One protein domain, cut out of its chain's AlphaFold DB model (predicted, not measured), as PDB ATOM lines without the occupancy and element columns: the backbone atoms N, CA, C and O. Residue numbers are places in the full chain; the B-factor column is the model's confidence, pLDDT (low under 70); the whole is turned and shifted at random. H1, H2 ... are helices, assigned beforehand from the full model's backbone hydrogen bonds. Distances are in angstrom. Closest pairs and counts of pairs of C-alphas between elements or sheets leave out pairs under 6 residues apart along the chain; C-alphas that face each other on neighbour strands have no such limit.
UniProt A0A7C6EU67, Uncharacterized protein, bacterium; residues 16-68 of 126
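AT A GLANCE: This is residues 16 to 68 of the 126 residues of an uncharacterized protein of bacterium (UniProt A0A7C6EU67). One long, straight helix, H3, makes the longest axis and sticks out free over residues 46 to 68. Near its first residues the chain turns a corner through residues 37 to 41, and the short helix H2 makes the other limb of an open V, with H1 beyond H2 at that limb's far end. The printed part has 53 residues with three named helices, in the order H1, H2, H3, and no named strand; its class is all helix. The whole is extended, with a radius of gyration of the C-alphas of 16.0 A, and its outline is flat, spanning 47 by 28 by 13 A.

IN THESE COORDINATES: Find C-alpha 42 at (218.896, 197.766, 158.676); from there H3, residues 42 to 68, runs 39.7 A to C-alpha 68 at (202.728, 190.034, 194.136). Look back along the chain for H2, residues 27 to 36, which is 14.3 A long. H1, residues 16 to 22, begins at C-alpha 16 at (212.350, 178.461, 155.841) and is 10.1 A long.

HOW THE PARTS SIT: Start at H3, which is close to H2 but not clearly touching it: look at Val 35 and Pro 42, their closest C-alphas, 6.7 A apart. H2 and H3 run opposite ways at a steep tilt of 38 degrees, only just past shallow. H1 is apart from H2 and from H3. In H1, H2 and H3 every O i to N i+4 pair is within hydrogen-bond range.

THE WHOLE: The two C-alphas farthest apart, those of Lys 37 and Ala 68, are 48.4 A from each other. The printed part has no cut, and the links H1 to H2 and H2 to H3 are tight. Residues 21 to 29, of which 27 to 29 belong to H2, also stand free. In the B-factor column you will find a mean pLDDT of 77.3 for the printed part, with residues 16 to 25 and 61 to 68 under 70.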
ATOM      1  N   LEU A  16     211.121 177.830 155.345       61.44
ATOM      2  CA  LEU A  16     212.350 178.461 155.841       61.44
ATOM      3  C   LEU A  16     212.865 177.815 157.130       61.44
ATOM      4  O   LEU A  16     214.048 177.501 157.203       61.44
ATOM      5  N   ASP A  17     211.994 177.526 158.100       61.25
ATOM      6  CA  ASP A  17     212.396 176.864 159.355       61.25
ATOM      7  C   ASP A  17     213.005 175.473 159.116       61.25
ATOM      8  O   ASP A  17     213.915 175.046 159.827       61.25
ATOM      9  N   ARG A  18     212.538 174.765 158.083       58.00
ATOM     10  CA  ARG A  18     213.048 173.438 157.723       58.00
ATOM     11  C   ARG A  18     214.411 173.514 157.031       58.00
ATOM     12  O   ARG A  18     215.307 172.756 157.387       58.00
ATOM     13  N   LEU A  19     214.596 174.475 156.125       58.19
ATOM     14  CA  LEU A  19     215.890 174.746 155.483       58.19
ATOM     15  C   LEU A  19     216.948 175.248 156.480       58.19
ATOM     16  O   LEU A  19     218.110 174.863 156.380       58.19
ATOM     17  N   LEU A  20     216.542 176.049 157.469       58.41
ATOM     18  CA  LEU A  20     217.394 176.515 158.574       58.41
ATOM     19  C   LEU A  20     217.775 175.399 159.560       58.41
ATOM     20  O   LEU A  20     218.737 175.549 160.308       58.41
ATOM     21  N   SER A  21     217.022 174.294 159.584       60.06
ATOM     22  CA  SER A  21     217.323 173.118 160.408       60.06
ATOM     23  C   SER A  21     218.246 172.116 159.710       60.06
ATOM     24  O   SER A  21     218.914 171.350 160.400       60.06
ATOM     25  N   GLU A  22     218.243 172.060 158.375       63.50
ATOM     26  CA  GLU A  22     219.058 171.118 157.588       63.50
ATOM     27  C   GLU A  22     220.443 171.676 157.246       63.50
ATOM     28  O   GLU A  22     221.412 170.924 157.150       63.50
ATOM     29  N   TYR A  23     220.553 172.996 157.123       61.66
ATOM     30  CA  TYR A  23     221.819 173.707 157.033       61.66
ATOM     31  C   TYR A  23     221.943 174.535 158.307       61.66
ATOM     32  O   TYR A  23     221.089 175.384 158.533       61.66
ATOM     33  N   GLU A  24     222.972 174.316 159.131       67.00
ATOM     34  CA  GLU A  24     223.306 175.163 160.293       67.00
ATOM     35  C   GLU A  24     223.702 176.582 159.836       67.00
ATOM     36  O   GLU A  24     224.839 177.039 159.960       67.00
ATOM     37  N   ILE A  25     222.765 177.302 159.234       69.94
ATOM     38  CA  ILE A  25     222.938 178.671 158.796       69.94
ATOM     39  C   ILE A  25     222.710 179.506 160.037       69.94
ATOM     40  O   ILE A  25     221.597 179.604 160.555       69.94
ATOM     41  N   SER A  26     223.789 180.113 160.526       81.69
ATOM     42  CA  SER A  26     223.677 181.035 161.644       81.69
ATOM     43  C   SER A  26     222.666 182.132 161.304       81.69
ATOM     44  O   SER A  26     222.620 182.642 160.179       81.69
ATOM     45  N   PHE A  27     221.862 182.523 162.290       81.06
ATOM     46  CA  PHE A  27     220.902 183.616 162.146       81.06
ATOM     47  C   PHE A  27     221.567 184.901 161.617       81.06
ATOM     48  O   PHE A  27     220.999 185.622 160.799       81.06
ATOM     49  N   GLU A  28     222.820 185.142 162.007       84.06
ATOM     50  CA  GLU A  28     223.625 186.251 161.502       84.06
ATOM     51  C   GLU A  28     223.859 186.169 159.983       84.06
ATOM     52  O   GLU A  28     223.747 187.173 159.277       84.06
ATOM     53  N   THR A  29     224.140 184.976 159.454       86.25
ATOM     54  CA  THR A  29     224.306 184.745 158.012       86.25
ATOM     55  C   THR A  29     223.017 185.046 157.250       86.25
ATOM     56  O   THR A  29     223.073 185.699 156.207       86.25
ATOM     57  N   LEU A  30     221.861 184.642 157.785       85.94
ATOM     58  CA  LEU A  30     220.555 184.938 157.191       85.94
ATOM     59  C   LEU A  30     220.317 186.453 157.105       85.94
ATOM     60  O   LEU A  30     220.004 186.976 156.035       85.94
ATOM     61  N   LEU A  31     220.539 187.171 158.209       85.94
ATOM     62  CA  LEU A  31     220.371 188.624 158.264       85.94
ATOM     63  C   LEU A  31     221.275 189.348 157.263       85.94
ATOM     64  O   LEU A  31     220.821 190.239 156.544       85.94
ATOM     65  N   ARG A  32     222.544 188.933 157.158       87.62
ATOM     66  CA  ARG A  32     223.492 189.504 156.190       87.62
ATOM     67  C   ARG A  32     223.022 189.315 154.747       87.62
ATOM     68  O   ARG A  32     223.179 190.228 153.938       87.62
ATOM     69  N   VAL A  33     222.439 188.161 154.410       89.88
ATOM     70  CA  VAL A  33     221.897 187.899 153.066       89.88
ATOM     71  C   VAL A  33     220.681 188.779 152.783       89.88
ATOM     72  O   VAL A  33     220.630 189.398 151.721       89.88
ATOM     73  N   LEU A  34     219.744 188.890 153.728       88.62
ATOM     74  CA  LEU A  34     218.527 189.698 153.578       88.62
ATOM     75  C   LEU A  34     218.841 191.185 153.363       88.62
ATOM     76  O   LEU A  34     218.299 191.801 152.445       88.62
ATOM     77  N   VAL A  35     219.783 191.733 154.137       90.50
ATOM     78  CA  VAL A  35     220.238 193.125 153.989       90.50
ATOM     79  C   VAL A  35     220.964 193.326 152.660       90.50
ATOM     80  O   VAL A  35     220.677 194.270 151.929       90.50
ATOM     81  N   ARG A  36     221.878 192.419 152.292       90.19
ATOM     82  CA  ARG A  36     222.645 192.528 151.040       90.19
ATOM     83  C   ARG A  36     221.766 192.420 149.793       90.19
ATOM     84  O   ARG A  36     222.116 192.973 148.755       90.19
ATOM     85  N   LYS A  37     220.647 191.700 149.883       91.81
ATOM     86  CA  LYS A  37     219.643 191.594 148.817       91.81
ATOM     87  C   LYS A  37     218.660 192.766 148.791       91.81
ATOM     88  O   LYS A  37     217.844 192.815 147.881       91.81
ATOM     89  N   GLY A  38     218.744 193.696 149.748       87.88
ATOM     90  CA  GLY A  38     217.836 194.838 149.849       87.88
ATOM     91  C   GLY A  38     216.402 194.447 150.209       87.88
ATOM     92  O   GLY A  38     215.491 195.234 149.988       87.88
ATOM     93  N   LEU A  39     216.199 193.234 150.735       89.31
ATOM     94  CA  LEU A  39     214.878 192.737 151.132       89.31
ATOM     95  C   LEU A  39     214.425 193.330 152.464       89.31
ATOM     96  O   LEU A  39     213.231 193.409 152.722       89.31
ATOM     97  N   VAL A  40     215.383 193.714 153.309       88.25
ATOM     98  CA  VAL A  40     215.122 194.337 154.605       88.25
ATOM     99  C   VAL A  40     216.122 195.459 154.825       88.25
ATOM    100  O   VAL A  40     217.327 195.268 154.618       88.25
ATOM    101  N   HIS A  41     215.644 196.621 155.265       90.88
ATOM    102  CA  HIS A  41     216.523 197.732 155.601       90.88
ATOM    103  C   HIS A  41     217.054 197.583 157.042       90.88
ATOM    104  O   HIS A  41     216.298 197.218 157.946       90.88
ATOM    105  N   PRO A  42     218.332 197.902 157.327       86.50
ATOM    106  CA  PRO A  42     218.896 197.766 158.676       86.50
ATOM    107  C   PRO A  42     218.113 198.512 159.766       86.50
ATOM    108  O   PRO A  42     218.043 198.059 160.907       86.50
ATOM    109  N   SER A  43     217.501 199.648 159.414       88.38
ATOM    110  CA  SER A  43     216.673 200.426 160.343       88.38
ATOM    111  C   SER A  43     215.383 199.710 160.737       88.38
ATOM    112  O   SER A  43     214.964 199.823 161.882       88.38
ATOM    113  N   GLU A  44     214.769 198.964 159.819       87.69
ATOM    114  CA  GLU A  44     213.550 198.189 160.086       87.69
ATOM    115  C   GLU A  44     213.862 197.042 161.045       87.69
ATOM    116  O   GLU A  44     213.124 196.802 161.997       87.69
ATOM    117  N   LEU A  45     215.021 196.402 160.864       86.88
ATOM    118  CA  LEU A  45     215.489 195.349 161.761       86.88
ATOM    119  C   LEU A  45     215.703 195.865 163.192       86.88
ATOM    120  O   LEU A  45     215.354 195.192 164.162       86.88
ATOM    121  N   ALA A  46     216.266 197.069 163.325       87.62
ATOM    122  CA  ALA A  46     216.486 197.708 164.618       87.62
ATOM    123  C   ALA A  46     215.166 198.089 165.310       87.62
ATOM    124  O   ALA A  46     215.031 197.886 166.518       87.62
ATOM    125  N   GLN A  47     214.188 198.595 164.553       89.62
ATOM    126  CA  GLN A  47     212.854 198.918 165.069       89.62
ATOM    127  C   GLN A  47     212.114 197.665 165.545       89.62
ATOM    128  O   GLN A  47     211.542 197.673 166.636       89.62
ATOM    129  N   GLU A  48     212.174 196.574 164.781       86.12
ATOM    130  CA  GLU A  48     211.513 195.318 165.142       86.12
ATOM    131  C   GLU A  48     212.150 194.677 166.385       86.12
ATOM    132  O   GLU A  48     211.447 194.223 167.290       86.12
ATOM    133  N   GLU A  49     213.482 194.701 166.496       86.62
ATOM    134  CA  GLU A  49     214.188 194.227 167.691       86.62
ATOM    135  C   GLU A  49     213.831 195.068 168.928       86.62
ATOM    136  O   GLU A  49     213.619 194.526 170.018       86.62
ATOM    137  N   GLN A  50     213.708 196.388 168.776       87.88
ATOM    138  CA  GLN A  50     213.285 197.269 169.860       87.88
ATOM    139  C   GLN A  50     211.835 196.987 170.287       87.88
ATOM    140  O   GLN A  50     211.577 196.786 171.477       87.88
ATOM    141  N   ALA A  51     210.912 196.857 169.333       87.88
ATOM    142  CA  ALA A  51     209.518 196.505 169.596       87.88
ATOM    143  C   ALA A  51     209.392 195.130 170.276       87.88
ATOM    144  O   ALA A  51     208.604 194.949 171.211       87.88
ATOM    145  N   ARG A  52     210.205 194.149 169.865       83.62
ATOM    146  CA  ARG A  52     210.268 192.828 170.501       83.62
ATOM    147  C   ARG A  52     210.725 192.924 171.954       83.62
ATOM    148  O   ARG A  52     210.113 192.300 172.823       83.62
ATOM    149  N   ARG A  53     211.770 193.705 172.239       85.56
ATOM    150  CA  ARG A  53     212.268 193.921 173.610       85.56
ATOM    151  C   ARG A  53     211.226 194.585 174.498       85.56
ATOM    152  O   ARG A  53     211.060 194.175 175.645       85.56
ATOM    153  N   GLU A  54     210.500 195.568 173.979       86.81
ATOM    154  CA  GLU A  54     209.417 196.233 174.708       86.81
ATOM    155  C   GLU A  54     208.271 195.265 175.027       86.81
ATOM    156  O   GLU A  54     207.828 195.197 176.175       86.81
ATOM    157  N   ARG A  55     207.851 194.433 174.066       84.12
ATOM    158  CA  ARG A  55     206.835 193.387 174.296       84.12
ATOM    159  C   ARG A  55     207.265 192.386 175.370       84.12
ATOM    160  O   ARG A  55     206.457 192.032 176.227       84.12
ATOM    161  N   LEU A  56     208.530 191.957 175.352       80.62
ATOM    162  CA  LEU A  56     209.074 191.051 176.367       80.62
ATOM    163  C   LEU A  56     209.110 191.702 177.754       80.62
ATOM    164  O   LEU A  56     208.699 191.071 178.728       80.62
ATOM    165  N   ARG A  57     209.503 192.978 177.852       80.44
ATOM    166  CA  ARG A  57     209.464 193.736 179.115       80.44
ATOM    167  C   ARG A  57     208.053 193.832 179.688       80.44
ATOM    168  O   ARG A  57     207.847 193.517 180.857       80.44
ATOM    169  N   LEU A  58     207.067 194.187 178.863       77.50
ATOM    170  CA  LEU A  58     205.664 194.258 179.288       77.50
ATOM    171  C   LEU A  58     205.144 192.892 179.769       77.50
ATOM    172  O   LEU A  58     204.391 192.807 180.744       77.50
ATOM    173  N   GLN A  59     205.578 191.806 179.126       74.06
ATOM    174  CA  GLN A  59     205.235 190.450 179.542       74.06
ATOM    175  C   GLN A  59     205.862 190.088 180.900       74.06
ATOM    176  O   GLN A  59     205.171 189.535 181.759       74.06
ATOM    177  N   GLU A  60     207.125 190.439 181.144       71.31
ATOM    178  CA  GLU A  60     207.787 190.226 182.437       71.31
ATOM    179  C   GLU A  60     207.144 191.038 183.569       71.31
ATOM    180  O   GLU A  60     206.926 190.517 184.668       71.31
ATOM    181  N   GLU A  61     206.774 192.291 183.309       68.75
ATOM    182  CA  GLU A  61     206.075 193.140 184.277       68.75
ATOM    183  C   GLU A  61     204.695 192.580 184.640       68.75
ATOM    184  O   GLU A  61     204.320 192.554 185.819       68.75
ATOM    185  N   SER A  62     203.956 192.062 183.654       63.09
ATOM    186  CA  SER A  62     202.670 191.397 183.887       63.09
ATOM    187  C   SER A  62     202.821 190.147 184.765       63.09
ATOM    188  O   SER A  62     202.019 189.914 185.676       63.09
ATOM    189  N   TYR A  63     203.903 189.387 184.565       59.03
ATOM    190  CA  TYR A  63     204.210 188.205 185.362       59.03
ATOM    191  C   TYR A  63     204.512 188.586 186.816       59.03
ATOM    192  O   TYR A  63     203.912 188.016 187.730       59.03
ATOM    193  N   ARG A  64     205.339 189.618 187.038       60.19
ATOM    194  CA  ARG A  64     205.695 190.121 188.379       60.19
ATOM    195  C   ARG A  64     204.490 190.665 189.155       60.19
ATOM    196  O   ARG A  64     204.341 190.348 190.338       60.19
ATOM    197  N   ARG A  65     203.588 191.417 188.508       59.91
ATOM    198  CA  ARG A  65     202.350 191.916 189.146       59.91
ATOM    199  C   ARG A  65     201.408 190.779 189.555       59.91
ATOM    200  O   ARG A  65     200.820 190.832 190.631       59.91
ATOM    201  N   SER A  66     201.318 189.715 188.755       57.56
ATOM    202  CA  SER A  66     200.464 188.555 189.061       57.56
ATOM    203  C   SER A  66     200.947 187.717 190.258       57.56
ATOM    204  O   SER A  66     200.147 187.046 190.915       57.56
ATOM    205  N   THR A  67     202.248 187.757 190.559       56.34
ATOM    206  CA  THR A  67     202.847 187.046 191.697       56.34
ATOM    207  C   THR A  67     202.807 187.840 193.001       56.34
ATOM    208  O   THR A  67     202.728 187.221 194.059       56.34
ATOM    209  N   ALA A  68     202.797 189.177 192.947       54.88
ATOM    210  CA  ALA A  68     202.728 190.034 194.136       54.88
ATOM    211  C   ALA A  68     201.305 190.164 194.725       54.88
ATOM    212  O   ALA A  68     201.153 190.383 195.920       54.88
TER     213      ALA A  68